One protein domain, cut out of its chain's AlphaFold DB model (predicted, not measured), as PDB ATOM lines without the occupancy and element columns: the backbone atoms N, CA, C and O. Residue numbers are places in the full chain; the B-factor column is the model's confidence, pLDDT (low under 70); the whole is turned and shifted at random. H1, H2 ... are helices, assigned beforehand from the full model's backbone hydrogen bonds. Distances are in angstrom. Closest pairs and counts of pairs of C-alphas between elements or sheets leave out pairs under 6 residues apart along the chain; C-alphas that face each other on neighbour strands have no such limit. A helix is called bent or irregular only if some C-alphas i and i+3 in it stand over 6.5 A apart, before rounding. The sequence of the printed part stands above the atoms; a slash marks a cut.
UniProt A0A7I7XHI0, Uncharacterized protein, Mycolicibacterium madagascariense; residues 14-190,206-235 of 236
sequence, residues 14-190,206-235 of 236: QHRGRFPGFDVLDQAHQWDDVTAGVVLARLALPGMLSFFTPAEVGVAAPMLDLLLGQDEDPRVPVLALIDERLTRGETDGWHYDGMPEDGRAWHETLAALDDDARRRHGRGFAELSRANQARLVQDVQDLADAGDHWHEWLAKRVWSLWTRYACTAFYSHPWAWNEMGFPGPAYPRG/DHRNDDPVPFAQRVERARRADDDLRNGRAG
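Overview. This is residues 14 to 190 and 206 to 235 of the 236 residues of an uncharacterized protein of Mycolicibacterium madagascariense (UniProt A0A7I7XHI0). Five helices, H3 to H7, cross one another steeply to make a compact core, with H3 touching the other four. At one end of the long axis sits a small cluster of H1, H2 and H8, and along one side runs the long helix H9, much of it sticking out at residues 212 to 222. The printed part has 207 residues, with nine named helices, H1 to H9 in chain order, and no named strand; the class is all helix. It is compact, with a radius of gyration of the C-alphas of 19.0 A and spans of 60 by 43 by 31 A.

Arrangement. H1, residues 24 to 30, and H2, residues 33 to 41, are close but not clearly touching, with the C-alphas of Ala 28 and Ala 36 closest at 5.8 A. H1 touches H8, residues 174 to 180, at a steep tilt of 63 degrees, with the C-alphas of Val 24 and Asn 178 closest at 6.1 A. H3, residues 54 to 68, is the hub. Its residues 60 to 64 touch H4, residues 78 to 87, at a steep tilt of 53 degrees, closest at the C-alphas of Ala 61 and Leu 79, 6.2 A. Its residues 56 to 60 touch H5, residues 102 to 121, about perpendicular at 89 degrees, closest at the C-alphas of Glu 56 and Leu 110, 6.3 A. Its residues 62 to 66 touch H6, residues 130 to 146, closest at the C-alphas of Leu 66 and Ala 134, 6.6 A. Its residues 64 to 68 touch H7, residues 155 to 172, closest at the C-alphas of Leu 64 and Ala 166, 6.7 A. H6 and H7 touch at a steep tilt of 62 degrees, closest at the C-alphas of Ala 144 and Lys 156, 4.0 A. H9, residues 212 to 233, touches no helix but is near H6. Every O i to N i+4 pair is within hydrogen-bond range in H2, H4, H5, H6, H7 and H8; H3 has 10 of 11, H9 17 of 18, and H1 0 of 3, with 3 of 4 O i to N i+3 pairs within range.

Along the chain. H1 begins at C-alpha 24, (-21.490, -53.801, 12.984), and is irregular, with C-alphas 26 and 29 7.3 A apart. From first to last C-alpha, H3 measures 21.0 A, H5 28.0 A, H6 24.1 A, H7 25.6 A and H9 32.7 A. H9 ends at C-alpha 233, (-39.889, -9.968, 16.522).

Size, cuts and confidence. The C-alphas farthest apart, of His 29 and Gly 235, are 61.9 A apart. Residues 191 to 205 are not printed; C-alphas 190 and 206 are 20.9 A apart across this cut. The links H2 to H3 and H4 to H5 are long. The pLDDT is under 70 at residue 209 and residues 230 to 235.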
ATOM      1  N   GLN A  14     -19.125 -38.428  15.019       94.25
ATOM      2  CA  GLN A  14     -18.521 -37.573  16.049       94.25
ATOM      3  C   GLN A  14     -17.926 -38.342  17.238       94.25
ATOM      4  O   GLN A  14     -17.814 -37.801  18.339       94.25
ATOM      5  N   HIS A  15     -17.605 -39.630  17.061       93.06
ATOM      6  CA  HIS A  15     -17.213 -40.529  18.151       93.06
ATOM      7  C   HIS A  15     -18.236 -40.593  19.303       93.06
ATOM      8  O   HIS A  15     -17.904 -40.949  20.437       93.06
ATOM      9  N   ARG A  16     -19.502 -40.264  19.020       88.56
ATOM     10  CA  ARG A  16     -20.626 -40.400  19.945       88.56
ATOM     11  C   ARG A  16     -21.264 -41.758  19.703       88.56
ATOM     12  O   ARG A  16     -21.661 -42.061  18.588       88.56
ATOM     13  N   GLY A  17     -21.325 -42.602  20.720       86.19
ATOM     14  CA  GLY A  17     -21.931 -43.924  20.605       86.19
ATOM     15  C   GLY A  17     -22.439 -44.398  21.950       86.19
ATOM     16  O   GLY A  17     -21.909 -43.997  22.987       86.19
ATOM     17  N   ARG A  18     -23.481 -45.228  21.937       89.75
ATOM     18  CA  ARG A  18     -24.091 -45.808  23.146       89.75
ATOM     19  C   ARG A  18     -23.578 -47.214  23.463       89.75
ATOM     20  O   ARG A  18     -23.785 -47.704  24.569       89.75
ATOM     21  N   PHE A  19     -22.813 -47.817  22.556       92.75
ATOM     22  CA  PHE A  19     -22.423 -49.228  22.599       92.75
ATOM     23  C   PHE A  19     -20.893 -49.369  22.488       92.75
ATOM     24  O   PHE A  19     -20.354 -49.473  21.386       92.75
ATOM     25  N   PRO A  20     -20.145 -49.316  23.607       89.56
ATOM     26  CA  PRO A  20     -18.686 -49.263  23.576       89.56
ATOM     27  C   PRO A  20     -18.078 -50.527  22.966       89.56
ATOM     28  O   PRO A  20     -18.389 -51.642  23.380       89.56
ATOM     29  N   GLY A  21     -17.184 -50.349  21.993       89.62
ATOM     30  CA  GLY A  21     -16.497 -51.454  21.319       89.62
ATOM     31  C   GLY A  21     -17.371 -52.267  20.359       89.62
ATOM     32  O   GLY A  21     -16.843 -53.171  19.712       89.62
ATOM     33  N   PHE A  22     -18.663 -51.945  20.244       94.19
ATOM     34  CA  PHE A  22     -19.539 -52.529  19.241       94.19
ATOM     35  C   PHE A  22     -19.137 -52.053  17.844       94.19
ATOM     36  O   PHE A  22     -18.844 -50.876  17.622       94.19
ATOM     37  N   ASP A  23     -19.125 -52.989  16.901       94.88
ATOM     38  CA  ASP A  23     -18.870 -52.686  15.509       94.88
ATOM     39  C   ASP A  23     -19.647 -53.626  14.594       94.88
ATOM     40  O   ASP A  23     -19.375 -54.825  14.514       94.88
ATOM     41  N   VAL A  24     -20.598 -53.061  13.865       95.19
ATOM     42  CA  VAL A  24     -21.490 -53.801  12.984       95.19
ATOM     43  C   VAL A  24     -20.747 -54.532  11.867       95.19
ATOM     44  O   VAL A  24     -21.176 -55.600  11.443       95.19
ATOM     45  N   LEU A  25     -19.592 -54.034  11.413       94.62
ATOM     46  CA  LEU A  25     -18.845 -54.708  10.349       94.62
ATOM     47  C   LEU A  25     -18.116 -55.961  10.847       94.62
ATOM     48  O   LEU A  25     -17.692 -56.774  10.025       94.62
ATOM     49  N   ASP A  26     -18.020 -56.177  12.163       93.25
ATOM     50  CA  ASP A  26     -17.600 -57.475  12.695       93.25
ATOM     51  C   ASP A  26     -18.638 -58.563  12.361       93.25
ATOM     52  O   ASP A  26     -18.285 -59.740  12.310       93.25
ATOM     53  N   GLN A  27     -19.884 -58.187  12.043       92.50
ATOM     54  CA  GLN A  27     -20.936 -59.092  11.572       92.50
ATOM     55  C   GLN A  27     -20.936 -59.298  10.051       92.50
ATOM     56  O   GLN A  27     -21.701 -60.124   9.571       92.50
ATOM     57  N   ALA A  28     -20.068 -58.636   9.275       93.00
ATOM     58  CA  ALA A  28     -20.134 -58.697   7.808       93.00
ATOM     59  C   ALA A  28     -20.014 -60.121   7.234       93.00
ATOM     60  O   ALA A  28     -20.620 -60.436   6.218       93.00
ATOM     61  N   HIS A  29     -19.274 -60.997   7.917       91.38
ATOM     62  CA  HIS A  29     -19.111 -62.409   7.554       91.38
ATOM     63  C   HIS A  29     -20.353 -63.280   7.822       91.38
ATOM     64  O   HIS A  29     -20.338 -64.470   7.518       91.38
ATOM     65  N   GLN A  30     -21.381 -62.720   8.460       92.50
ATOM     66  CA  GLN A  30     -22.632 -63.400   8.798       92.50
ATOM     67  C   GLN A  30     -23.734 -63.100   7.785       92.50
ATOM     68  O   GLN A  30     -24.725 -63.822   7.765       92.50
ATOM     69  N   TRP A  31     -23.578 -62.049   6.978       94.75
ATOM     70  CA  TRP A  31     -24.500 -61.698   5.903       94.75
ATOM     71  C   TRP A  31     -24.159 -62.480   4.632       94.75
ATOM     72  O   TRP A  31     -23.035 -62.951   4.462       94.75
ATOM     73  N   ASP A  32     -25.128 -62.608   3.727       95.12
ATOM     74  CA  ASP A  32     -24.835 -63.060   2.367       95.12
ATOM     75  C   ASP A  32     -23.995 -62.016   1.603       95.12
ATOM     76  O   ASP A  32     -23.955 -60.836   1.967       95.12
ATOM     77  N   ASP A  33     -23.345 -62.446   0.518       95.00
ATOM     78  CA  ASP A  33     -22.427 -61.604  -0.259       95.00
ATOM     79  C   ASP A  33     -23.097 -60.354  -0.859       95.00
ATOM     80  O   ASP A  33     -22.448 -59.314  -0.994       95.00
ATOM     81  N   VAL A  34     -24.391 -60.420  -1.204       95.62
ATOM     82  CA  VAL A  34     -25.130 -59.284  -1.779       95.62
ATOM     83  C   VAL A  34     -25.370 -58.238  -0.699       95.62
ATOM     84  O   VAL A  34     -25.037 -57.065  -0.882       95.62
ATOM     85  N   THR A  35     -25.887 -58.663   0.451       94.50
ATOM     86  CA  THR A  35     -26.119 -57.793   1.605       94.50
ATOM     87  C   THR A  35     -24.807 -57.178   2.093       94.50
ATOM     88  O   THR A  35     -24.723 -55.959   2.263       94.50
ATOM     89  N   ALA A  36     -23.757 -57.990   2.257       94.44
ATOM     90  CA  ALA A  36     -22.438 -57.503   2.639       94.44
ATOM     91  C   ALA A  36     -21.885 -56.502   1.617       94.44
ATOM     92  O   ALA A  36     -21.386 -55.448   2.012       94.44
ATOM     93  N   GLY A  37     -22.033 -56.780   0.319       93.50
ATOM     94  CA  GLY A  37     -21.628 -55.879  -0.756       93.50
ATOM     95  C   GLY A  37     -22.299 -54.508  -0.668       93.50
ATOM     96  O   GLY A  37     -21.608 -53.491  -0.705       93.50
ATOM     97  N   VAL A  38     -23.622 -54.463  -0.476       93.25
ATOM     98  CA  VAL A  38     -24.382 -53.204  -0.340       93.25
ATOM     99  C   VAL A  38     -23.938 -52.406   0.887       93.25
ATOM    100  O   VAL A  38     -23.751 -51.193   0.803       93.25
ATOM    101  N   VAL A  39     -23.758 -53.068   2.032       93.88
ATOM    102  CA  VAL A  39     -23.349 -52.396   3.275       93.88
ATOM    103  C   VAL A  39     -21.921 -51.861   3.168       93.88
ATOM    104  O   VAL A  39     -21.667 -50.714   3.535       93.88
ATOM    105  N   LEU A  40     -20.992 -52.663   2.642       92.75
ATOM    106  CA  LEU A  40     -19.591 -52.268   2.483       92.75
ATOM    107  C   LEU A  40     -19.415 -51.162   1.437       92.75
ATOM    108  O   LEU A  40     -18.556 -50.303   1.623       92.75
ATOM    109  N   ALA A  41     -20.238 -51.130   0.385       91.00
ATOM    110  CA  ALA A  41     -20.197 -50.071  -0.624       91.00
ATOM    111  C   ALA A  41     -20.428 -48.675  -0.022       91.00
ATOM    112  O   ALA A  41     -19.815 -47.712  -0.471       91.00
ATOM    113  N   ARG A  42     -21.229 -48.563   1.047       91.69
ATOM    114  CA  ARG A  42     -21.488 -47.282   1.736       91.69
ATOM    115  C   ARG A  42     -20.270 -46.716   2.468       91.69
ATOM    116  O   ARG A  42     -20.274 -45.540   2.800       91.69
ATOM    117  N   LEU A  43     -19.249 -47.538   2.722       90.25
ATOM    118  CA  LEU A  43     -17.989 -47.117   3.349       90.25
ATOM    119  C   LEU A  43     -16.964 -46.612   2.332       90.25
ATOM    120  O   LEU A  43     -15.895 -46.140   2.730       90.25
ATOM    121  N   ALA A  44     -17.237 -46.772   1.035       85.75
ATOM    122  CA  ALA A  44     -16.370 -46.236   0.004       85.75
ATOM    123  C   ALA A  44     -16.293 -44.711   0.137       85.75
ATOM    124  O   ALA A  44     -17.263 -44.050   0.510       85.75
ATOM    125  N   LEU A  45     -15.122 -44.150  -0.175       77.25
ATOM    126  CA  LEU A  45     -14.984 -42.701  -0.249       77.25
ATOM    127  C   LEU A  45     -15.964 -42.176  -1.303       77.25
ATOM    128  O   LEU A  45     -15.945 -42.685  -2.429       77.25
ATOM    129  N   PRO A  46     -16.799 -41.180  -0.965       78.50
ATOM    130  CA  PRO A  46     -17.736 -40.642  -1.929       78.50
ATOM    131  C   PRO A  46     -17.008 -40.071  -3.148       78.50
ATOM    132  O   PRO A  46     -15.941 -39.464  -3.025       78.50
ATOM    133  N   GLY A  47     -17.592 -40.277  -4.329       77.00
ATOM    134  CA  GLY A  47     -17.128 -39.649  -5.562       77.00
ATOM    135  C   GLY A  47     -17.366 -38.135  -5.567       77.00
ATOM    136  O   GLY A  47     -17.912 -37.564  -4.623       77.00
ATOM    137  N   MET A  48     -16.965 -37.472  -6.653       87.31
ATOM    138  CA  MET A  48     -17.346 -36.073  -6.864       87.31
ATOM    139  C   MET A  48     -18.867 -35.959  -6.995       87.31
ATOM    140  O   MET A  48     -19.481 -36.773  -7.685       87.31
ATOM    141  N   LEU A  49     -19.442 -34.937  -6.358       94.06
ATOM    142  CA  LEU A  49     -20.865 -34.625  -6.464       94.06
ATOM    143  C   LEU A  49     -21.223 -34.289  -7.917       94.06
ATOM    144  O   LEU A  49     -20.441 -33.660  -8.633       94.06
ATOM    145  N   SER A  50     -22.387 -34.757  -8.343       94.81
ATOM    146  CA  SER A  50     -22.812 -34.791  -9.744       94.81
ATOM    147  C   SER A  50     -24.229 -34.266  -9.954       94.81
ATOM    148  O   SER A  50     -24.529 -33.780 -11.044       94.81
ATOM    149  N   PHE A  51     -25.072 -34.339  -8.923       97.56
ATOM    150  CA  PHE A  51     -26.430 -33.817  -8.932       97.56
ATOM    151  C   PHE A  51     -26.453 -32.340  -8.531       97.56
ATOM    152  O   PHE A  51     -27.005 -31.505  -9.246       97.56
ATOM    153  N   PHE A  52     -25.834 -32.007  -7.395       98.00
ATOM    154  CA  PHE A  52     -25.852 -30.649  -6.855       98.00
ATOM    155  C   PHE A  52     -24.772 -29.760  -7.470       98.00
ATOM    156  O   PHE A  52     -23.608 -30.140  -7.615       98.00
ATOM    157  N   THR A  53     -25.135 -28.513  -7.753       97.94
ATOM    158  CA  THR A  53     -24.179 -27.461  -8.112       97.94
ATOM    159  C   THR A  53     -23.351 -27.021  -6.896       97.94
ATOM    160  O   THR A  53     -23.794 -27.167  -5.756       97.94
ATOM    161  N   PRO A  54     -22.174 -26.389  -7.084       97.31
ATOM    162  CA  PRO A  54     -21.377 -25.884  -5.961       97.31
ATOM    163  C   PRO A  54     -22.125 -24.910  -5.036       97.31
ATOM    164  O   PRO A  54     -21.879 -24.899  -3.832       97.31
ATOM    165  N   ALA A  55     -23.044 -24.106  -5.584       97.56
ATOM    166  CA  ALA A  55     -23.869 -23.194  -4.794       97.56
ATOM    167  C   ALA A  55     -24.860 -23.965  -3.909       97.56
ATOM    168  O   ALA A  55     -24.947 -23.706  -2.712       97.56
ATOM    169  N   GLU A  56     -25.539 -24.965  -4.473       98.69
ATOM    170  CA  GLU A  56     -26.472 -25.824  -3.737       98.69
ATOM    171  C   GLU A  56     -25.767 -26.657  -2.672       98.69
ATOM    172  O   GLU A  56     -26.288 -26.795  -1.572       98.69
ATOM    173  N   VAL A  57     -24.553 -27.142  -2.945       98.44
ATOM    174  CA  VAL A  57     -23.705 -27.809  -1.946       98.44
ATOM    175  C   VAL A  57     -23.447 -26.894  -0.746       98.44
ATOM    176  O   VAL A  57     -23.524 -27.352   0.395       98.44
ATOM    177  N   GLY A  58     -23.205 -25.601  -0.988       98.19
ATOM    178  CA  GLY A  58     -23.024 -24.596   0.062       98.19
ATOM    179  C   GLY A  58     -24.245 -24.407   0.969       98.19
ATOM    180  O   GLY A  58     -24.088 -23.990   2.114       98.19
ATOM    181  N   VAL A  59     -25.446 -24.747   0.494       98.81
ATOM    182  CA  VAL A  59     -26.697 -24.692   1.268       98.81
ATOM    183  C   VAL A  59     -27.000 -26.049   1.906       98.81
ATOM    184  O   VAL A  59     -27.231 -26.146   3.112       98.81
ATOM    185  N   ALA A  60     -26.960 -27.114   1.105       98.69
ATOM    186  CA  ALA A  60     -27.372 -28.454   1.491       98.69
ATOM    187  C   ALA A  60     -26.470 -29.058   2.570       98.69
ATOM    188  O   ALA A  60     -26.985 -29.665   3.503       98.69
ATOM    189  N   ALA A  61     -25.146 -28.880   2.481       98.00
ATOM    190  CA  ALA A  61     -24.219 -29.424   3.476       98.00
ATOM    191  C   ALA A  61     -24.505 -28.903   4.902       98.00
ATOM    192  O   ALA A  61     -24.823 -29.724   5.765       98.00
ATOM    193  N   PRO A  62     -24.483 -27.579   5.175       98.31
ATOM    194  CA  PRO A  62     -24.787 -27.074   6.514       98.31
ATOM    195  C   PRO A  62     -26.232 -27.351   6.950       98.31
ATOM    196  O   PRO A  62     -26.469 -27.597   8.131       98.31
ATOM    197  N   MET A  63     -27.199 -27.361   6.024       98.75
ATOM    198  CA  MET A  63     -28.582 -27.740   6.338       98.75
ATOM    199  C   MET A  63     -28.673 -29.195   6.828       98.75
ATOM    200  O   MET A  63     -29.281 -29.457   7.864       98.75
ATOM    201  N   LEU A  64     -28.057 -30.144   6.119       98.69
ATOM    202  CA  LEU A  64     -28.055 -31.561   6.494       98.69
ATOM    203  C   LEU A  64     -27.292 -31.806   7.800       98.69
ATOM    204  O   LEU A  64     -27.753 -32.589   8.631       98.69
ATOM    205  N   ASP A  65     -26.173 -31.108   8.012       97.88
ATOM    206  CA  ASP A  65     -25.421 -31.172   9.267       97.88
ATOM    207  C   ASP A  65     -26.259 -30.668  10.454       97.88
ATOM    208  O   ASP A  65     -26.216 -31.264  11.530       97.88
ATOM    209  N   LEU A  66     -27.079 -29.628  10.268       97.81
ATOM    210  CA  LEU A  66     -28.030 -29.164  11.283       97.81
ATOM    211  C   LEU A  66     -29.138 -30.189  11.555       97.81
ATOM    212  O   LEU A  66     -29.406 -30.486  12.718       97.81
ATOM    213  N   LEU A  67     -29.751 -30.751  10.508       97.69
ATOM    214  CA  LEU A  67     -30.839 -31.730  10.639       97.69
ATOM    215  C   LEU A  67     -30.402 -33.010  11.365       97.69
ATOM    216  O   LEU A  67     -31.195 -33.617  12.082       97.69
ATOM    217  N   LEU A  68     -29.151 -33.427  11.169       97.00
ATOM    218  CA  LEU A  68     -28.610 -34.682  11.698       97.00
ATOM    219  C   LEU A  68     -27.659 -34.477  12.883       97.00
ATOM    220  O   LEU A  68     -27.102 -35.444  13.400       97.00
ATOM    221  N   GLY A  69     -27.457 -33.228  13.311       95.12
ATOM    222  CA  GLY A  69     -26.545 -32.871  14.396       95.12
ATOM    223  C   GLY A  69     -25.099 -33.302  14.143       95.12
ATOM    224  O   GLY A  69     -24.449 -33.765  15.080       95.12
ATOM    225  N   GLN A  70     -24.619 -33.218  12.896       95.69
ATOM    226  CA  GLN A  70     -23.253 -33.574  12.491       95.69
ATOM    227  C   GLN A  70     -22.318 -32.363  12.545       95.69
ATOM    228  O   GLN A  70     -22.063 -31.698  11.545       95.69
ATOM    229  N   ASP A  71     -21.792 -32.082  13.731       94.00
ATOM    230  CA  ASP A  71     -21.045 -30.845  13.982       94.00
ATOM    231  C   ASP A  71     -19.564 -30.969  13.609       94.00
ATOM    232  O   ASP A  71     -18.921 -30.007  13.191       94.00
ATOM    233  N   GLU A  72     -19.022 -32.170  13.783       94.75
ATOM    234  CA  GLU A  72     -17.599 -32.473  13.703       94.75
ATOM    235  C   GLU A  72     -17.378 -33.839  13.046       94.75
ATOM    236  O   GLU A  72     -18.294 -34.654  12.910       94.75
ATOM    237  N   ASP A  73     -16.140 -34.098  12.634       93.94
ATOM    238  CA  ASP A  73     -15.755 -35.406  12.121       93.94
ATOM    239  C   ASP A  73     -15.514 -36.420  13.252       93.94
ATOM    240  O   ASP A  73     -15.157 -36.039  14.370       93.94
ATOM    241  N   PRO A  74     -15.658 -37.728  12.974       94.00
ATOM    242  CA  PRO A  74     -16.090 -38.327  11.707       94.00
ATOM    243  C   PRO A  74     -17.592 -38.134  11.472       94.00
ATOM    244  O   PRO A  74     -18.387 -38.357  12.377       94.00
ATOM    245  N   ARG A  75     -18.002 -37.777  10.253       94.31
ATOM    246  CA  ARG A  75     -19.418 -37.629   9.880       94.31
ATOM    247  C   ARG A  75     -19.824 -38.631   8.805       94.31
ATOM    248  O   ARG A  75     -19.015 -38.997   7.954       94.31
ATOM    249  N   VAL A  76     -21.080 -39.061   8.818       95.94
ATOM    250  CA  VAL A  76     -21.673 -39.786   7.692       95.94
ATOM    251  C   VAL A  76     -21.723 -38.837   6.485       95.94
ATOM    252  O   VAL A  76     -22.196 -37.704   6.637       95.94
ATOM    253  N   PRO A  77     -21.280 -39.261   5.285       95.94
ATOM    254  CA  PRO A  77     -21.269 -38.427   4.081       95.94
ATOM    255  C   PRO A  77     -22.669 -38.302   3.451       95.94
ATOM    256  O   PRO A  77     -22.894 -38.658   2.297       95.94
ATOM    257  N   VAL A  78     -23.632 -37.798   4.223       97.56
ATOM    258  CA  VAL A  78     -25.068 -37.772   3.891       97.56
ATOM    259  C   VAL A  78     -25.339 -37.057   2.573       97.56
ATOM    260  O   VAL A  78     -26.057 -37.597   1.738       97.56
ATOM    261  N   LEU A  79     -24.740 -35.879   2.361       97.62
ATOM    262  CA  LEU A  79     -24.923 -35.122   1.121       97.62
ATOM    263  C   LEU A  79     -24.515 -35.942  -0.105       97.62
ATOM    264  O   LEU A  79     -25.230 -35.944  -1.100       97.62
ATOM    265  N   ALA A  80     -23.404 -36.674  -0.025       96.75
ATOM    266  CA  ALA A  80     -22.926 -37.466  -1.147       96.75
ATOM    267  C   ALA A  80     -23.807 -38.695  -1.418       96.75
ATOM    268  O   ALA A  80     -24.051 -39.021  -2.573       96.75
ATOM    269  N   LEU A  81     -24.343 -39.330  -0.369       95.69
ATOM    270  CA  LEU A  81     -25.314 -40.421  -0.518       95.69
ATOM    271  C   LEU A  81     -26.630 -39.931  -1.148       95.69
ATOM    272  O   LEU A  81     -27.233 -40.640  -1.951       95.69
ATOM    273  N   ILE A  82     -27.079 -38.720  -0.801       97.00
ATOM    274  CA  ILE A  82     -28.258 -38.093  -1.415       97.00
ATOM    275  C   ILE A  82     -27.974 -37.718  -2.877       97.00
ATOM    276  O   ILE A  82     -28.803 -38.014  -3.732       97.00
ATOM    277  N   ASP A  83     -26.817 -37.114  -3.169       97.50
ATOM    278  CA  ASP A  83     -26.391 -36.758  -4.531       97.50
ATOM    279  C   ASP A  83     -26.388 -37.983  -5.447       97.50
ATOM    280  O   ASP A  83     -27.034 -37.986  -6.489       97.50
ATOM    281  N   GLU A  84     -25.743 -39.064  -5.009       94.56
ATOM    282  CA  GLU A  84     -25.653 -40.314  -5.756       94.56
ATOM    283  C   GLU A  84     -27.042 -40.906  -6.049       94.56
ATOM    284  O   GLU A  84     -27.330 -41.318  -7.178       94.56
ATOM    285  N   ARG A  85     -27.924 -40.898  -5.043       93.75
ATOM    286  CA  ARG A  85     -29.310 -41.359  -5.163       93.75
ATOM    287  C   ARG A  85     -30.103 -40.526  -6.178       93.75
ATOM    288  O   ARG A  85     -30.807 -41.086  -7.020       93.75
ATOM    289  N   LEU A  86     -29.989 -39.199  -6.115       96.25
ATOM    290  CA  LEU A  86     -30.688 -38.282  -7.018       96.25
ATOM    291  C   LEU A  86     -30.134 -38.351  -8.448       96.25
ATOM    292  O   LEU A  86     -30.922 -38.389  -9.391       96.25
ATOM    293  N   THR A  87     -28.818 -38.492  -8.624       95.81
ATOM    294  CA  THR A  87     -28.181 -38.710  -9.937       95.81
ATOM    295  C   THR A  87     -28.678 -39.983 -10.617       95.81
ATOM    296  O   THR A  87     -28.851 -40.008 -11.835       95.81
ATOM    297  N   ARG A  88     -28.939 -41.050  -9.851       93.31
ATOM    298  CA  ARG A  88     -29.496 -42.302 -10.391       93.31
ATOM    299  C   ARG A  88     -30.999 -42.252 -10.650       93.31
ATOM    300  O   ARG A  88     -31.533 -43.197 -11.226       93.31
ATOM    301  N   GLY A  89     -31.682 -41.188 -10.230       90.81
ATOM    302  CA  GLY A  89     -33.140 -41.110 -10.291       90.81
ATOM    303  C   GLY A  89     -33.830 -42.123  -9.371       90.81
ATOM    304  O   GLY A  89     -34.952 -42.543  -9.646       90.81
ATOM    305  N   GLU A  90     -33.170 -42.547  -8.290       89.94
ATOM    306  CA  GLU A  90     -33.734 -43.485  -7.318       89.94
ATOM    307  C   GLU A  90     -34.744 -42.766  -6.410       89.94
ATOM    308  O   GLU A  90     -34.395 -42.157  -5.393       89.94
ATOM    309  N   THR A  91     -36.023 -42.846  -6.775       84.38
ATOM    310  CA  THR A  91     -37.132 -42.247  -6.020       84.38
ATOM    311  C   THR A  91     -37.756 -43.237  -5.037       84.38
ATOM    312  O   THR A  91     -37.476 -44.435  -5.063       84.38
ATOM    313  N   ASP A  92     -38.635 -42.747  -4.164       83.25
ATOM    314  CA  ASP A  92     -39.463 -43.611  -3.310       83.25
ATOM    315  C   ASP A  92     -40.621 -44.291  -4.068       83.25
ATOM    316  O   ASP A  92     -41.409 -45.024  -3.470       83.25
ATOM    317  N   GLY A  93     -40.775 -44.026  -5.370       86.75
ATOM    318  CA  GLY A  93     -41.927 -44.470  -6.158       86.75
ATOM    319  C   GLY A  93     -43.202 -43.644  -5.939       86.75
ATOM    320  O   GLY A  93     -44.253 -44.000  -6.467       86.75
ATOM    321  N   TRP A  94     -43.129 -42.542  -5.187       87.88
ATOM    322  CA  TRP A  94     -44.211 -41.575  -4.990       87.88
ATOM    323  C   TRP A  94     -43.640 -40.163  -4.775       87.88
ATOM    324  O   TRP A  94     -42.495 -40.018  -4.354       87.88
ATOM    325  N   HIS A  95     -44.440 -39.131  -5.046       85.12
ATOM    326  CA  HIS A  95     -44.175 -37.736  -4.668       85.12
ATOM    327  C   HIS A  95     -45.491 -37.064  -4.247       85.12
ATOM    328  O   HIS A  95     -46.578 -37.608  -4.467       85.12
ATOM    329  N   TYR A  96     -45.416 -35.903  -3.594       87.31
ATOM    330  CA  TYR A  96     -46.619 -35.152  -3.237       87.31
ATOM    331  C   TYR A  96     -47.185 -34.426  -4.459       87.31
ATOM    332  O   TYR A  96     -46.465 -33.670  -5.090       87.31
ATOM    333  N   ASP A  97     -48.491 -34.543  -4.703       86.50
ATOM    334  CA  ASP A  97     -49.185 -33.910  -5.843       86.50
ATOM    335  C   ASP A  97     -48.967 -32.384  -5.959       86.50
ATOM    336  O   ASP A  97     -48.895 -31.833  -7.048       86.50
ATOM    337  N   GLY A  98     -48.803 -31.680  -4.832       88.69
ATOM    338  CA  GLY A  98     -48.495 -30.241  -4.829       88.69
ATOM    339  C   GLY A  98     -47.012 -29.915  -4.654       88.69
ATOM    340  O   GLY A  98     -46.695 -28.904  -4.032       88.69
ATOM    341  N   MET A  99     -46.120 -30.799  -5.090       92.81
ATOM    342  CA  MET A  99     -44.686 -30.553  -5.211       92.81
ATOM    343  C   MET A  99     -44.193 -31.116  -6.546       92.81
ATOM    344  O   MET A  99     -44.771 -32.075  -7.055       92.81
ATOM    345  N   PRO A 100     -43.122 -30.552  -7.121       93.62
ATOM    346  CA  PRO A 100     -42.457 -31.197  -8.242       93.62
ATOM    347  C   PRO A 100     -41.823 -32.530  -7.811       93.62
ATOM    348  O   PRO A 100     -41.721 -32.839  -6.621       93.62
ATOM    349  N   GLU A 101     -41.361 -33.309  -8.788       93.56
ATOM    350  CA  GLU A 101     -40.585 -34.524  -8.532       93.56
ATOM    351  C   GLU A 101     -39.343 -34.235  -7.676       93.56
ATOM    352  O   GLU A 101     -38.740 -33.164  -7.786       93.56
ATOM    353  N   ASP A 102     -38.942 -35.216  -6.859       94.62
ATOM    354  CA  ASP A 102     -37.957 -35.057  -5.782       94.62
ATOM    355  C   ASP A 102     -36.679 -34.321  -6.222       94.62
ATOM    356  O   ASP A 102     -36.239 -33.408  -5.528       94.62
ATOM    357  N   GLY A 103     -36.105 -34.642  -7.388       95.38
ATOM    358  CA  GLY A 103     -34.903 -33.960  -7.883       95.38
ATOM    359  C   GLY A 103     -35.108 -32.456  -8.102       95.38
ATOM    360  O   GLY A 103     -34.331 -31.634  -7.619       95.38
ATOM    361  N   ARG A 104     -36.201 -32.073  -8.763       96.50
ATOM    362  CA  ARG A 104     -36.547 -30.661  -8.959       96.50
ATOM    363  C   ARG A 104     -36.910 -29.988  -7.634       96.50
ATOM    364  O   ARG A 104     -36.486 -28.860  -7.402       96.50
ATOM    365  N   ALA A 105     -37.623 -30.688  -6.753       96.50
ATOM    366  CA  ALA A 105     -37.950 -30.188  -5.422       96.50
ATOM    367  C   ALA A 105     -36.691 -29.878  -4.596       96.50
ATOM    368  O   ALA A 105     -36.650 -28.870  -3.896       96.50
ATOM    369  N   TRP A 106     -35.643 -30.698  -4.698       97.88
ATOM    370  CA  TRP A 106     -34.356 -30.432  -4.054       97.88
ATOM    371  C   TRP A 106     -33.724 -29.123  -4.538       97.88
ATOM    372  O   TRP A 106     -33.395 -28.279  -3.708       97.88
ATOM    373  N   HIS A 107     -33.617 -28.913  -5.852       98.38
ATOM    374  CA  HIS A 107     -33.079 -27.664  -6.404       98.38
ATOM    375  C   HIS A 107     -33.888 -26.436  -5.951       98.38
ATOM    376  O   HIS A 107     -33.330 -25.460  -5.446       98.38
ATOM    377  N   GLU A 108     -35.216 -26.492  -6.081       98.44
ATOM    378  CA  GLU A 108     -36.093 -25.353  -5.780       98.44
ATOM    379  C   GLU A 108     -36.128 -25.017  -4.284       98.44
ATOM    380  O   GLU A 108     -36.074 -23.846  -3.907       98.44
ATOM    381  N   THR A 109     -36.151 -26.026  -3.412       98.50
ATOM    382  CA  THR A 109     -36.191 -25.799  -1.960       98.50
ATOM    383  C   THR A 109     -34.849 -25.319  -1.404       98.50
ATOM    384  O   THR A 109     -34.836 -24.501  -0.486       98.50
ATOM    385  N   LEU A 110     -33.713 -25.734  -1.976       98.75
ATOM    386  CA  LEU A 110     -32.407 -25.175  -1.607       98.75
ATOM    387  C   LEU A 110     -32.274 -23.710  -2.039       98.75
ATOM    388  O   LEU A 110     -31.795 -22.885  -1.260       98.75
ATOM    389  N   ALA A 111     -32.746 -23.369  -3.243       98.69
ATOM    390  CA  ALA A 111     -32.786 -21.984  -3.705       98.69
ATOM    391  C   ALA A 111     -33.680 -21.112  -2.805       98.69
ATOM    392  O   ALA A 111     -33.272 -20.028  -2.394       98.69
ATOM    393  N   ALA A 112     -34.860 -21.613  -2.426       98.62
ATOM    394  CA  ALA A 112     -35.784 -20.917  -1.534       98.62
ATOM    395  C   ALA A 112     -35.179 -20.636  -0.144       98.62
ATOM    396  O   ALA A 112     -35.349 -19.536   0.389       98.62
ATOM    397  N   LEU A 113     -34.428 -21.590   0.421       98.75
ATOM    398  CA  LEU A 113     -33.737 -21.420   1.705       98.75
ATOM    399  C   LEU A 113     -32.604 -20.386   1.624       98.75
ATOM    400  O   LEU A 113     -32.416 -19.574   2.534       98.75
ATOM    401  N   ASP A 114     -31.858 -20.389   0.523       98.75
ATOM    402  CA  ASP A 114     -30.801 -19.414   0.261       98.75
ATOM    403  C   ASP A 114     -31.361 -18.001   0.013       98.75
ATOM    404  O   ASP A 114     -30.789 -17.000   0.451       98.75
ATOM    405  N   ASP A 115     -32.536 -17.901  -0.604       98.56
ATOM    406  CA  ASP A 115     -33.253 -16.639  -0.763       98.56
ATOM    407  C   ASP A 115     -33.804 -16.101   0.562       98.56
ATOM    408  O   ASP A 115     -33.737 -14.892   0.799       98.56
ATOM    409  N   ASP A 116     -34.286 -16.964   1.460       98.56
ATOM    410  CA  ASP A 116     -34.648 -16.555   2.822       98.56
ATOM    411  C   ASP A 116     -33.448 -15.981   3.579       98.56
ATOM    412  O   ASP A 116     -33.564 -14.934   4.229       98.56
ATOM    413  N   ALA A 117     -32.269 -16.595   3.428       98.50
ATOM    414  CA  ALA A 117     -31.025 -16.066   3.976       98.50
ATOM    415  C   ALA A 117     -30.706 -14.669   3.425       98.50
ATOM    416  O   ALA A 117     -30.479 -13.734   4.206       98.50
ATOM    417  N   ARG A 118     -30.770 -14.487   2.099       98.50
ATOM    418  CA  ARG A 118     -30.516 -13.185   1.465       98.50
ATOM    419  C   ARG A 118     -31.507 -12.125   1.919       98.50
ATOM    420  O   ARG A 118     -31.090 -11.021   2.261       98.50
ATOM    421  N   ARG A 119     -32.801 -12.445   1.962       98.00
ATOM    422  CA  ARG A 119     -33.846 -11.494   2.364       98.00
ATOM    423  C   ARG A 119     -33.721 -11.076   3.822       98.00
ATOM    424  O   ARG A 119     -33.889  -9.900   4.128       98.00
ATOM    425  N   ARG A 120     -33.425 -12.020   4.719       97.31
ATOM    426  CA  ARG A 120     -33.412 -11.766   6.167       97.31
ATOM    427  C   ARG A 120     -32.081 -11.219   6.682       97.31
ATOM    428  O   ARG A 120     -32.067 -10.482   7.665       97.31
ATOM    429  N   HIS A 121     -30.970 -11.584   6.046       97.00
ATOM    430  CA  HIS A 121     -29.621 -11.303   6.546       97.00
ATOM    431  C   HIS A 121     -28.699 -10.619   5.526       97.00
ATOM    432  O   HIS A 121     -27.564 -10.284   5.869       97.00
ATOM    433  N   GLY A 122     -29.149 -10.406   4.286       97.56
ATOM    434  CA  GLY A 122     -28.362  -9.761   3.230       97.56
ATOM    435  C   GLY A 122     -27.194 -10.601   2.699       97.56
ATOM    436  O   GLY A 122     -26.322 -10.055   2.029       97.56
ATOM    437  N   ARG A 123     -27.138 -11.901   3.021       97.94
ATOM    438  CA  ARG A 123     -26.072 -12.843   2.628       97.94
ATOM    439  C   ARG A 123     -26.659 -14.207   2.277       97.94
ATOM    440  O   ARG A 123     -27.746 -14.520   2.753       97.94
ATOM    441  N   GLY A 124     -25.949 -15.009   1.482       98.31
ATOM    442  CA  GLY A 124     -26.362 -16.388   1.200       98.31
ATOM    443  C   GLY A 124     -26.303 -17.277   2.447       98.31
ATOM    444  O   GLY A 124     -25.564 -16.988   3.390       98.31
ATOM    445  N   PHE A 125     -27.055 -18.378   2.448       98.56
ATOM    446  CA  PHE A 125     -27.176 -19.298   3.586       98.56
ATOM    447  C   PHE A 125     -25.813 -19.829   4.047       98.56
ATOM    448  O   PHE A 125     -25.532 -19.872   5.246       98.56
ATOM    449  N   ALA A 126     -24.933 -20.154   3.096       97.62
ATOM    450  CA  ALA A 126     -23.577 -20.639   3.351       97.62
ATOM    451  C   ALA A 126     -22.696 -19.638   4.130       97.62
ATOM    452  O   ALA A 126     -21.759 -20.037   4.814       97.62
ATOM    453  N   GLU A 127     -22.990 -18.339   4.030       97.81
ATOM    454  CA  GLU A 127     -22.218 -17.259   4.660       97.81
ATOM    455  C   GLU A 127     -22.747 -16.869   6.048       97.81
ATOM    456  O   GLU A 127     -22.173 -16.010   6.727       97.81
ATOM    457  N   LEU A 128     -23.879 -17.443   6.458       98.31
ATOM    458  CA  LEU A 128     -24.494 -17.155   7.741       98.31
ATOM    459  C   LEU A 128     -23.764 -17.857   8.888       98.31
ATOM    460  O   LEU A 128     -23.123 -18.893   8.730       98.31
ATOM    461  N   SER A 129     -23.909 -17.303  10.095       97.50
ATOM    462  CA  SER A 129     -23.528 -18.025  11.306       97.50
ATOM    463  C   SER A 129     -24.398 -19.274  11.464       97.50
ATOM    464  O   SER A 129     -25.574 -19.271  11.097       97.50
ATOM    465  N   ARG A 130     -23.855 -20.315  12.103       95.75
ATOM    466  CA  ARG A 130     -24.591 -21.556  12.379       95.75
ATOM    467  C   ARG A 130     -25.930 -21.313  13.087       95.75
ATOM    468  O   ARG A 130     -26.914 -21.973  12.781       95.75
ATOM    469  N   ALA A 131     -25.985 -20.336  13.995       94.75
ATOM    470  CA  ALA A 131     -27.217 -19.951  14.683       94.75
ATOM    471  C   ALA A 131     -28.269 -19.357  13.728       94.75
ATOM    472  O   ALA A 131     -29.447 -19.682  13.839       94.75
ATOM    473  N   ASN A 132     -27.859 -18.526  12.765       96.88
ATOM    474  CA  ASN A 132     -28.775 -17.975  11.764       96.88
ATOM    475  C   ASN A 132     -29.205 -19.036  10.736       96.88
ATOM    476  O   ASN A 132     -30.364 -19.045  10.337       96.88
ATOM    477  N   GLN A 133     -28.318 -19.962  10.355       98.44
ATOM    478  CA  GLN A 133     -28.684 -21.124   9.531       98.44
ATOM    479  C   GLN A 133     -29.730 -21.993  10.240       98.44
ATOM    480  O   GLN A 133     -30.782 -22.277   9.673       98.44
ATOM    481  N   ALA A 134     -29.474 -22.349  11.505       96.88
ATOM    482  CA  ALA A 134     -30.400 -23.117  12.336       96.88
ATOM    483  C   ALA A 134     -31.754 -22.419  12.460       96.88
ATOM    484  O   ALA A 134     -32.786 -23.067  12.335       96.88
ATOM    485  N   ARG A 135     -31.752 -21.090  12.628       95.44
ATOM    486  CA  ARG A 135     -32.976 -20.296  12.689       95.44
ATOM    487  C   ARG A 135     -33.821 -20.429  11.420       95.44
ATOM    488  O   ARG A 135     -35.015 -20.670  11.519       95.44
ATOM    489  N   LEU A 136     -33.219 -20.294  10.239       97.88
ATOM    490  CA  LEU A 136     -33.958 -20.414   8.977       97.88
ATOM    491  C   LEU A 136     -34.507 -21.830   8.758       97.88
ATOM    492  O   LEU A 136     -35.639 -21.976   8.315       97.88
ATOM    493  N   VAL A 137     -33.746 -22.871   9.115       98.12
ATOM    494  CA  VAL A 137     -34.231 -24.262   9.053       98.12
ATOM    495  C   VAL A 137     -35.387 -24.487  10.034       98.12
ATOM    496  O   VAL A 137     -36.386 -25.107   9.673       98.12
ATOM    497  N   GLN A 138     -35.282 -23.945  11.251       96.00
ATOM    498  CA  GLN A 138     -36.337 -24.017  12.259       96.00
ATOM    499  C   GLN A 138     -37.596 -23.258  11.812       96.00
ATOM    500  O   GLN A 138     -38.690 -23.771  11.998       96.00
ATOM    501  N   ASP A 139     -37.477 -22.113  11.127       96.62
ATOM    502  CA  ASP A 139     -38.638 -21.393  10.573       96.62
ATOM    503  C   ASP A 139     -39.454 -22.282   9.603       96.62
ATOM    504  O   ASP A 139     -40.687 -22.255   9.623       96.62
ATOM    505  N   VAL A 140     -38.793 -23.120   8.790       98.12
ATOM    506  CA  VAL A 140     -39.473 -24.097   7.913       98.12
ATOM    507  C   VAL A 140     -40.172 -25.188   8.727       98.12
ATOM    508  O   VAL A 140     -41.299 -25.569   8.401       98.12
ATOM    509  N   GLN A 141     -39.534 -25.680   9.793       97.00
ATOM    510  CA  GLN A 141     -40.144 -26.655  10.698       97.00
ATOM    511  C   GLN A 141     -41.378 -26.082  11.404       97.00
ATOM    512  O   GLN A 141     -42.411 -26.744  11.469       97.00
ATOM    513  N   ASP A 142     -41.303 -24.845  11.885       95.44
ATOM    514  CA  ASP A 142     -42.398 -24.210  12.614       95.44
ATOM    515  C   ASP A 142     -43.616 -24.004  11.702       95.44
ATOM    516  O   ASP A 142     -44.755 -24.228  12.115       95.44
ATOM    517  N   LEU A 143     -43.395 -23.623  10.437       97.62
ATOM    518  CA  LEU A 143     -44.453 -23.569   9.422       97.62
ATOM    519  C   LEU A 143     -45.019 -24.967   9.130       97.62
ATOM    520  O   LEU A 143     -46.228 -25.121   8.956       97.62
ATOM    521  N   ALA A 144     -44.172 -26.001   9.100       97.00
ATOM    522  CA  ALA A 144     -44.610 -27.381   8.907       97.00
ATOM    523  C   ALA A 144     -45.517 -27.871  10.045       97.00
ATOM    524  O   ALA A 144     -46.529 -28.527   9.772       97.00
ATOM    525  N   ASP A 145     -45.180 -27.530  11.288       94.94
ATOM    526  CA  ASP A 145     -45.950 -27.877  12.484       94.94
ATOM    527  C   ASP A 145     -47.264 -27.081  12.566       94.94
ATOM    528  O   ASP A 145     -48.298 -27.641  12.938       94.94
ATOM    529  N   ALA A 146     -47.259 -25.815  12.133       95.75
ATOM    530  CA  ALA A 146     -48.462 -24.987  12.014       95.75
ATOM    531  C   ALA A 146     -49.396 -25.417  10.861       95.75
ATOM    532  O   ALA A 146     -50.571 -25.053  10.849       95.75
ATOM    533  N   GLY A 147     -48.900 -26.217   9.911       96.00
ATOM    534  CA  GLY A 147     -49.641 -26.592   8.704       96.00
ATOM    535  C   GLY A 147     -49.688 -25.489   7.642       96.00
ATOM    536  O   GLY A 147     -50.544 -25.538   6.757       96.00
ATOM    537  N   ASP A 148     -48.769 -24.529   7.719       97.69
ATOM    538  CA  ASP A 148     -48.685 -23.366   6.843       97.69
ATOM    539  C   ASP A 148     -47.829 -23.626   5.590       97.69
ATOM    540  O   ASP A 148     -47.157 -24.654   5.421       97.69
ATOM    541  N   HIS A 149     -47.864 -22.657   4.675       97.75
ATOM    542  CA  HIS A 149     -47.022 -22.641   3.486       97.75
ATOM    543  C   HIS A 149     -45.657 -22.009   3.768       97.75
ATOM    544  O   HIS A 149     -45.545 -21.009   4.474       97.75
ATOM    545  N   TRP A 150     -44.627 -22.571   3.140       97.88
ATOM    546  CA  TRP A 150     -43.308 -21.971   3.005       97.88
ATOM    547  C   TRP A 150     -43.048 -21.743   1.516       97.88
ATOM    548  O   TRP A 150     -42.956 -22.694   0.736       97.88
ATOM    549  N   HIS A 151     -42.998 -20.465   1.124       96.00
ATOM    550  CA  HIS A 151     -43.108 -20.027  -0.273       96.00
ATOM    551  C   HIS A 151     -44.375 -20.613  -0.922       96.00
ATOM    552  O   HIS A 151     -45.476 -20.368  -0.434       96.00
ATOM    553  N   GLU A 152     -44.247 -21.374  -2.004       93.81
ATOM    554  CA  GLU A 152     -45.381 -21.946  -2.740       93.81
ATOM    555  C   GLU A 152     -45.798 -23.347  -2.262       93.81
ATOM    556  O   GLU A 152     -46.885 -23.820  -2.600       93.81
ATOM    557  N   TRP A 153     -45.002 -23.999  -1.409       96.00
ATOM    558  CA  TRP A 153     -45.267 -25.363  -0.945       96.00
ATOM    559  C   TRP A 153     -45.833 -25.393   0.469       96.00
ATOM    560  O   TRP A 153     -45.533 -24.544   1.305       96.00
ATOM    561  N   LEU A 154     -46.598 -26.440   0.782       97.31
ATOM    562  CA  LEU A 154     -46.876 -26.774   2.178       97.31
ATOM    563  C   LEU A 154     -45.556 -27.132   2.866       97.31
ATOM    564  O   LEU A 154     -44.905 -28.106   2.473       97.31
ATOM    565  N   ALA A 155     -45.193 -26.393   3.916       98.06
ATOM    566  CA  ALA A 155     -43.906 -26.534   4.597       98.06
ATOM    567  C   ALA A 155     -43.683 -27.966   5.107       98.06
ATOM    568  O   ALA A 155     -42.593 -28.525   4.992       98.06
ATOM    569  N   LYS A 156     -44.759 -28.629   5.547       97.94
ATOM    570  CA  LYS A 156     -44.745 -30.035   5.976       97.94
ATOM    571  C   LYS A 156     -44.234 -31.004   4.910       97.94
ATOM    572  O   LYS A 156     -43.625 -32.018   5.246       97.94
ATOM    573  N   ARG A 157     -44.477 -30.722   3.628       97.62
ATOM    574  CA  ARG A 157     -44.025 -31.580   2.525       97.62
ATOM    575  C   ARG A 157     -42.544 -31.366   2.219       97.62
ATOM    576  O   ARG A 157     -41.836 -32.348   2.030       97.62
ATOM    577  N   VAL A 158     -42.074 -30.117   2.269       97.94
ATOM    578  CA  VAL A 158     -40.644 -29.779   2.166       97.94
ATOM    579  C   VAL A 158     -39.863 -30.418   3.316       97.94
ATOM    580  O   VAL A 158     -38.888 -31.129   3.087       97.94
ATOM    581  N   TRP A 159     -40.345 -30.250   4.550       98.12
ATOM    582  CA  TRP A 159     -39.739 -30.851   5.737       98.12
ATOM    583  C   TRP A 159     -39.658 -32.380   5.632       98.12
ATOM    584  O   TRP A 159     -38.619 -32.982   5.910       98.12
ATOM    585  N   SER A 160     -40.745 -33.012   5.175       96.94
ATOM    586  CA  SER A 160     -40.800 -34.451   4.896       96.94
ATOM    587  C   SER A 160     -39.773 -34.871   3.840       96.94
ATOM    588  O   SER A 160     -39.038 -35.826   4.069       96.94
ATOM    589  N   LEU A 161     -39.658 -34.147   2.718       97.12
ATOM    590  CA  LEU A 161     -38.666 -34.420   1.673       97.12
ATOM    591  C   LEU A 161     -37.237 -34.419   2.239       97.12
ATOM    592  O   LEU A 161     -36.524 -35.414   2.096       97.12
ATOM    593  N   TRP A 162     -36.833 -33.337   2.911       98.19
ATOM    594  CA  TRP A 162     -35.478 -33.205   3.448       98.19
ATOM    595  C   TRP A 162     -35.168 -34.292   4.477       98.19
ATOM    596  O   TRP A 162     -34.166 -34.998   4.354       98.19
ATOM    597  N   THR A 163     -36.044 -34.470   5.468       97.88
ATOM    598  CA  THR A 163     -35.817 -35.428   6.559       97.88
ATOM    599  C   THR A 163     -35.870 -36.877   6.086       97.88
ATOM    600  O   THR A 163     -35.072 -37.689   6.545       97.88
ATOM    601  N   ARG A 164     -36.731 -37.223   5.124       96.44
ATOM    602  CA  ARG A 164     -36.809 -38.574   4.551       96.44
ATOM    603  C   ARG A 164     -35.507 -38.977   3.874       96.44
ATOM    604  O   ARG A 164     -34.974 -40.048   4.164       96.44
ATOM    605  N   TYR A 165     -34.965 -38.117   3.019       97.81
ATOM    606  CA  TYR A 165     -33.676 -38.346   2.366       97.81
ATOM    607  C   TYR A 165     -32.515 -38.336   3.367       97.81
ATOM    608  O   TYR A 165     -31.698 -39.257   3.340       97.81
ATOM    609  N   ALA A 166     -32.474 -37.359   4.281       98.25
ATOM    610  CA  ALA A 166     -31.438 -37.252   5.308       98.25
ATOM    611  C   ALA A 166     -31.391 -38.497   6.206       98.25
ATOM    612  O   ALA A 166     -30.340 -39.123   6.334       98.25
ATOM    613  N   CYS A 167     -32.532 -38.914   6.764       97.69
ATOM    614  CA  CYS A 167     -32.633 -40.101   7.611       97.69
ATOM    615  C   CYS A 167     -32.333 -41.386   6.835       97.69
ATOM    616  O   CYS A 167     -31.634 -42.250   7.360       97.69
ATOM    617  N   THR A 168     -32.811 -41.515   5.591       95.94
ATOM    618  CA  THR A 168     -32.515 -42.692   4.756       95.94
ATOM    619  C   THR A 168     -31.013 -42.820   4.520       95.94
ATOM    620  O   THR A 168     -30.447 -43.884   4.752       95.94
ATOM    621  N   ALA A 169     -30.349 -41.738   4.110       96.31
ATOM    622  CA  ALA A 169     -28.908 -41.738   3.894       96.31
ATOM    623  C   ALA A 169     -28.152 -42.024   5.201       96.31
ATOM    624  O   ALA A 169     -27.349 -42.957   5.249       96.31
ATOM    625  N   PHE A 170     -28.462 -41.294   6.277       97.62
ATOM    626  CA  PHE A 170     -27.774 -41.406   7.563       97.62
ATOM    627  C   PHE A 170     -27.906 -42.802   8.185       97.62
ATOM    628  O   PHE A 170     -26.901 -43.475   8.416       97.62
ATOM    629  N   TYR A 171     -29.136 -43.287   8.385       96.81
ATOM    630  CA  TYR A 171     -29.396 -44.577   9.034       96.81
ATOM    631  C   TYR A 171     -29.166 -45.787   8.125       96.81
ATOM    632  O   TYR A 171     -29.316 -46.919   8.575       96.81
ATOM    633  N   SER A 172     -28.772 -45.594   6.864       95.38
ATOM    634  CA  SER A 172     -28.266 -46.688   6.024       95.38
ATOM    635  C   SER A 172     -26.771 -46.961   6.227       95.38
ATOM    636  O   SER A 172     -26.279 -48.016   5.808       95.38
ATOM    637  N   HIS A 173     -26.041 -46.021   6.840       96.44
ATOM    638  CA  HIS A 173     -24.589 -46.066   6.944       96.44
ATOM    639  C   HIS A 173     -24.121 -46.854   8.186       96.44
ATOM    640  O   HIS A 173     -24.611 -46.599   9.290       96.44
ATOM    641  N   PRO A 174     -23.109 -47.742   8.072       95.88
ATOM    642  CA  PRO A 174     -22.641 -48.569   9.194       95.88
ATOM    643  C   PRO A 174     -22.198 -47.797  10.442       95.88
ATOM    644  O   PRO A 174     -22.293 -48.304  11.555       95.88
ATOM    645  N   TRP A 175     -21.710 -46.563  10.291       95.75
ATOM    646  CA  TRP A 175     -21.323 -45.746  11.450       95.75
ATOM    647  C   TRP A 175     -22.530 -45.343  12.302       95.75
ATOM    648  O   TRP A 175     -22.439 -45.394  13.526       95.75
ATOM    649  N   ALA A 176     -23.668 -45.014  11.680       96.50
ATOM    650  CA  ALA A 176     -24.904 -44.740  12.412       96.50
ATOM    651  C   ALA A 176     -25.408 -46.004  13.128       96.50
ATOM    652  O   ALA A 176     -25.901 -45.933  14.250       96.50
ATOM    653  N   TRP A 177     -25.210 -47.186  12.532       96.81
ATOM    654  CA  TRP A 177     -25.534 -48.466  13.172       96.81
ATOM    655  C   TRP A 177     -24.700 -48.711  14.427       96.81
ATOM    656  O   TRP A 177     -25.246 -49.135  15.441       96.81
ATOM    657  N   ASN A 178     -23.407 -48.376  14.393       96.00
ATOM    658  CA  ASN A 178     -22.546 -48.432  15.575       96.00
ATOM    659  C   ASN A 178     -23.014 -47.466  16.675       96.00
ATOM    660  O   ASN A 178     -22.976 -47.808  17.856       96.00
ATOM    661  N   GLU A 179     -23.472 -46.268  16.298       94.69
ATOM    662  CA  GLU A 179     -23.994 -45.274  17.241       94.69
ATOM    663  C   GLU A 179     -25.246 -45.779  17.972       94.69
ATOM    664  O   GLU A 179     -25.319 -45.677  19.202       94.69
ATOM    665  N   MET A 180     -26.197 -46.346  17.220       93.56
ATOM    666  CA  MET A 180     -27.490 -46.823  17.728       93.56
ATOM    667  C   MET A 180     -27.489 -48.285  18.202       93.56
ATOM    668  O   MET A 180     -28.505 -48.742  18.718       93.56
ATOM    669  N   GLY A 181     -26.382 -49.014  18.030       94.06
ATOM    670  CA  GLY A 181     -26.243 -50.412  18.453       94.06
ATOM    671  C   GLY A 181     -26.979 -51.418  17.573       94.06
ATOM    672  O   GLY A 181     -27.326 -52.495  18.043       94.06
ATOM    673  N   PHE A 182     -27.240 -51.084  16.309       94.69
ATOM    674  CA  PHE A 182     -27.923 -51.981  15.381       94.69
ATOM    675  C   PHE A 182     -26.940 -53.023  14.810       94.69
ATOM    676  O   PHE A 182     -25.992 -52.633  14.124       94.69
ATOM    677  N   PRO A 183     -27.152 -54.340  15.017       93.00
ATOM    678  CA  PRO A 183     -26.248 -55.397  14.540       93.00
ATOM    679  C   PRO A 183     -26.352 -55.719  13.046       93.00
ATOM    680  O   PRO A 183     -25.671 -56.626  12.563       93.00
ATOM    681  N   GLY A 184     -27.111 -54.919  12.295       94.31
ATOM    682  CA  GLY A 184     -27.195 -54.977  10.841       94.31
ATOM    683  C   GLY A 184     -28.378 -55.808  10.338       94.31
ATOM    684  O   GLY A 184     -29.315 -56.102  11.073       94.31
ATOM    685  N   PRO A 185     -28.408 -56.164   9.050       94.69
ATOM    686  CA  PRO A 185     -29.490 -56.967   8.496       94.69
ATOM    687  C   PRO A 185     -29.594 -58.339   9.170       94.69
ATOM    688  O   PRO A 185     -28.588 -58.992   9.443       94.69
ATOM    689  N   ALA A 186     -30.828 -58.785   9.419       91.25
ATOM    690  CA  ALA A 186     -31.074 -60.069  10.068       91.25
ATOM    691  C   ALA A 186     -30.741 -61.253   9.146       91.25
ATOM    692  O   ALA A 186     -30.267 -62.282   9.610       91.25
ATOM    693  N   TYR A 187     -30.991 -61.142   7.841       90.88
ATOM    694  CA  TYR A 187     -30.766 -62.245   6.907       90.88
ATOM    695  C   TYR A 187     -29.263 -62.540   6.717       90.88
ATOM    696  O   TYR A 187     -28.470 -61.599   6.635       90.88
ATOM    697  N   PRO A 188     -28.857 -63.821   6.607       92.06
ATOM    698  CA  PRO A 188     -29.661 -65.048   6.715       92.06
ATOM    699  C   PRO A 188     -29.882 -65.561   8.147       92.06
ATOM    700  O   PRO A 188     -30.722 -66.434   8.348       92.06
ATOM    701  N   ARG A 189     -29.137 -65.055   9.137       90.19
ATOM    702  CA  ARG A 189     -29.083 -65.618  10.500       90.19
ATOM    703  C   ARG A 189     -30.384 -65.471  11.306       90.19
ATOM    704  O   ARG A 189     -30.729 -66.366  12.071       90.19
ATOM    705  N   GLY A 190     -31.093 -64.362  11.135       90.62
ATOM    706  CA  GLY A 190     -32.250 -63.949  11.929       90.62
ATOM    707  C   GLY A 190     -31.889 -63.307  13.277       90.62
ATOM    708  O   GLY A 190     -30.737 -63.340  13.711       90.62
ATOM    709  N   ASP A 206     -26.404 -51.123  25.933       89.75
ATOM    710  CA  ASP A 206     -26.283 -49.683  26.059       89.75
ATOM    711  C   ASP A 206     -25.611 -49.331  27.395       89.75
ATOM    712  O   ASP A 206     -26.004 -49.833  28.451       89.75
ATOM    713  N   HIS A 207     -24.579 -48.491  27.353       86.69
ATOM    714  CA  HIS A 207     -23.871 -48.054  28.559       86.69
ATOM    715  C   HIS A 207     -24.427 -46.753  29.150       86.69
ATOM    716  O   HIS A 207     -24.001 -46.352  30.236       86.69
ATOM    717  N   ARG A 208     -25.349 -46.071  28.456       80.19
ATOM    718  CA  ARG A 208     -26.012 -44.868  28.964       80.19
ATOM    719  C   ARG A 208     -27.315 -45.243  29.651       80.19
ATOM    720  O   ARG A 208     -28.328 -45.468  29.000       80.19
ATOM    721  N   ASN A 209     -27.289 -45.236  30.979       69.38
ATOM    722  CA  ASN A 209     -28.476 -45.382  31.820       69.38
ATOM    723  C   ASN A 209     -29.060 -44.008  32.204       69.38
ATOM    724  O   ASN A 209     -29.343 -43.743  33.372       69.38
ATOM    725  N   ASP A 210     -29.143 -43.096  31.234       72.19
ATOM    726  CA  ASP A 210     -29.700 -41.765  31.459       72.19
ATOM    727  C   ASP A 210     -31.226 -41.825  31.352       72.19
ATOM    728  O   ASP A 210     -31.766 -42.328  30.364       72.19
ATOM    729  N   ASP A 211     -31.924 -41.267  32.342       73.81
ATOM    730  CA  ASP A 211     -33.366 -41.037  32.247       73.81
ATOM    731  C   ASP A 211     -33.653 -40.143  31.016       73.81
ATOM    732  O   ASP A 211     -33.094 -39.041  30.906       73.81
ATOM    733  N   PRO A 212     -34.505 -40.577  30.067       73.94
ATOM    734  CA  PRO A 212     -34.843 -39.772  28.898       73.94
ATOM    735  C   PRO A 212     -35.699 -38.541  29.240       73.94
ATOM    736  O   PRO A 212     -35.736 -37.591  28.454       73.94
ATOM    737  N   VAL A 213     -36.374 -38.501  30.397       80.12
ATOM    738  CA  VAL A 213     -37.266 -37.392  30.785       80.12
ATOM    739  C   VAL A 213     -36.527 -36.044  30.836       80.12
ATOM    740  O   VAL A 213     -36.994 -35.089  30.204       80.12
ATOM    741  N   PRO A 214     -35.355 -35.916  31.493       82.88
ATOM    742  CA  PRO A 214     -34.530 -34.715  31.413       82.88
ATOM    743  C   PRO A 214     -34.211 -34.242  29.990       82.88
ATOM    744  O   PRO A 214     -34.131 -33.033  29.764       82.88
ATOM    745  N   PHE A 215     -34.008 -35.155  29.034       78.62
ATOM    746  CA  PHE A 215     -33.773 -34.790  27.635       78.62
ATOM    747  C   PHE A 215     -35.026 -34.188  27.000       78.62
ATOM    748  O   PHE A 215     -34.945 -33.086  26.457       78.62
ATOM    749  N   ALA A 216     -36.183 -34.836  27.150       78.50
ATOM    750  CA  ALA A 216     -37.450 -34.311  26.644       78.50
ATOM    751  C   ALA A 216     -37.738 -32.905  27.199       78.50
ATOM    752  O   ALA A 216     -38.049 -31.983  26.452       78.50
ATOM    753  N   GLN A 217     -37.514 -32.691  28.498       81.31
ATOM    754  CA  GLN A 217     -37.668 -31.368  29.107       81.31
ATOM    755  C   GLN A 217     -36.690 -30.325  28.548       81.31
ATOM    756  O   GLN A 217     -37.044 -29.150  28.459       81.31
ATOM    757  N   ARG A 218     -35.452 -30.711  28.201       82.69
ATOM    758  CA  ARG A 218     -34.500 -29.800  27.541       82.69
ATOM    759  C   ARG A 218     -34.999 -29.390  26.160       82.69
ATOM    760  O   ARG A 218     -34.933 -28.206  25.854       82.69
ATOM    761  N   VAL A 219     -35.513 -30.336  25.374       82.62
ATOM    762  CA  VAL A 219     -36.082 -30.066  24.044       82.62
ATOM    763  C   VAL A 219     -37.272 -29.116  24.151       82.62
ATOM    764  O   VAL A 219     -37.295 -28.092  23.480       82.62
ATOM    765  N   GLU A 220     -38.207 -29.383  25.064       82.94
ATOM    766  CA  GLU A 220     -39.372 -28.516  25.276       82.94
ATOM    767  C   GLU A 220     -38.988 -27.110  25.760       82.94
ATOM    768  O   GLU A 220     -39.592 -26.122  25.351       82.94
ATOM    769  N   ARG A 221     -37.948 -26.982  26.596       82.44
ATOM    770  CA  ARG A 221     -37.408 -25.665  26.968       82.44
ATOM    771  C   ARG A 221     -36.787 -24.939  25.777       82.44
ATOM    772  O   ARG A 221     -36.971 -23.733  25.670       82.44
ATOM    773  N   ALA A 222     -36.062 -25.653  24.918       82.25
ATOM    774  CA  ALA A 222     -35.463 -25.070  23.723       82.25
ATOM    775  C   ALA A 222     -36.545 -24.559  22.762       82.25
ATOM    776  O   ALA A 222     -36.460 -23.416  22.337       82.25
ATOM    777  N   ARG A 223     -37.601 -25.352  22.524       78.88
ATOM    778  CA  ARG A 223     -38.775 -24.952  21.727       78.88
ATOM    779  C   ARG A 223     -39.440 -23.687  22.258       78.88
ATOM    780  O   ARG A 223     -39.648 -22.749  21.510       78.88
ATOM    781  N   ARG A 224     -39.690 -23.610  23.569       78.38
ATOM    782  CA  ARG A 224     -40.280 -22.401  24.172       78.38
ATOM    783  C   ARG A 224     -39.394 -21.168  24.009       78.38
ATOM    784  O   ARG A 224     -39.892 -20.102  23.675       78.38
ATOM    785  N   ALA A 225     -38.089 -21.310  24.239       78.31
ATOM    786  CA  ALA A 225     -37.148 -20.208  24.048       78.31
ATOM    787  C   ALA A 225     -37.100 -19.743  22.581       78.31
ATOM    788  O   ALA A 225     -36.883 -18.565  22.308       78.31
ATOM    789  N   ASP A 226     -37.309 -20.670  21.652       77.94
ATOM    790  CA  ASP A 226     -37.400 -20.413  20.223       77.94
ATOM    791  C   ASP A 226     -38.684 -19.647  19.844       77.94
ATOM    792  O   ASP A 226     -38.614 -18.603  19.188       77.94
ATOM    793  N   ASP A 227     -39.836 -20.092  20.352       76.88
ATOM    794  CA  ASP A 227     -41.132 -19.420  20.193       76.88
ATOM    795  C   ASP A 227     -41.095 -17.975  20.722       76.88
ATOM    796  O   ASP A 227     -41.614 -17.048  20.092       76.88
ATOM    797  N   ASP A 228     -40.437 -17.755  21.863       75.00
ATOM    798  CA  ASP A 228     -40.276 -16.426  22.458       75.00
ATOM    799  C   ASP A 228     -39.485 -15.474  21.535       75.00
ATOM    800  O   ASP A 228     -39.837 -14.295  21.406       75.00
ATOM    801  N   LEU A 229     -38.460 -15.971  20.825       73.06
ATOM    802  CA  LEU A 229     -37.705 -15.184  19.836       73.06
ATOM    803  C   LEU A 229     -38.562 -14.796  18.625       73.06
ATOM    804  O   LEU A 229     -38.378 -13.711  18.062       73.06
ATOM    805  N   ARG A 230     -39.489 -15.667  18.212       67.31
ATOM    806  CA  ARG A 230     -40.432 -15.394  17.121       67.31
ATOM    807  C   ARG A 230     -41.450 -14.328  17.529       67.31
ATOM    808  O   ARG A 230     -41.654 -13.372  16.783       67.31
ATOM    809  N   ASN A 231     -42.028 -14.453  18.722       64.62
ATOM    810  CA  ASN A 231     -43.034 -13.520  19.233       64.62
ATOM    811  C   ASN A 231     -42.456 -12.126  19.519       64.62
ATOM    812  O   ASN A 231     -43.100 -11.124  19.213       64.62
ATOM    813  N   GLY A 232     -41.221 -12.040  20.027       56.69
ATOM    814  CA  GLY A 232     -40.543 -10.759  20.261       56.69
ATOM    815  C   GLY A 232     -40.261  -9.954  18.987       56.69
ATOM    816  O   GLY A 232     -40.244  -8.731  19.036       56.69
ATOM    817  N   ARG A 233     -40.096 -10.618  17.833       54.34
ATOM    818  CA  ARG A 233     -39.889  -9.968  16.522       54.34
ATOM    819  C   ARG A 233     -41.184  -9.528  15.829       54.34
ATOM    820  O   ARG A 233     -41.105  -8.782  14.863       54.34
ATOM    821  N   ALA A 234     -42.345 -10.015  16.268       47.84
ATOM    822  CA  ALA A 234     -43.651  -9.654  15.706       47.84
ATOM    823  C   ALA A 234     -44.320  -8.468  16.435       47.84
ATOM    824  O   ALA A 234     -45.367  -7.998  15.997       47.84
ATOM    825  N   GLY A 235     -43.745  -8.025  17.561       40.47
ATOM    826  CA  GLY A 235     -44.259  -6.941  18.405       40.47
ATOM    827  C   GLY A 235     -43.532  -5.594  18.274       40.47
ATOM    828  O   GLY A 235     -43.877  -4.676  19.016       40.47
TER     829      GLY A 235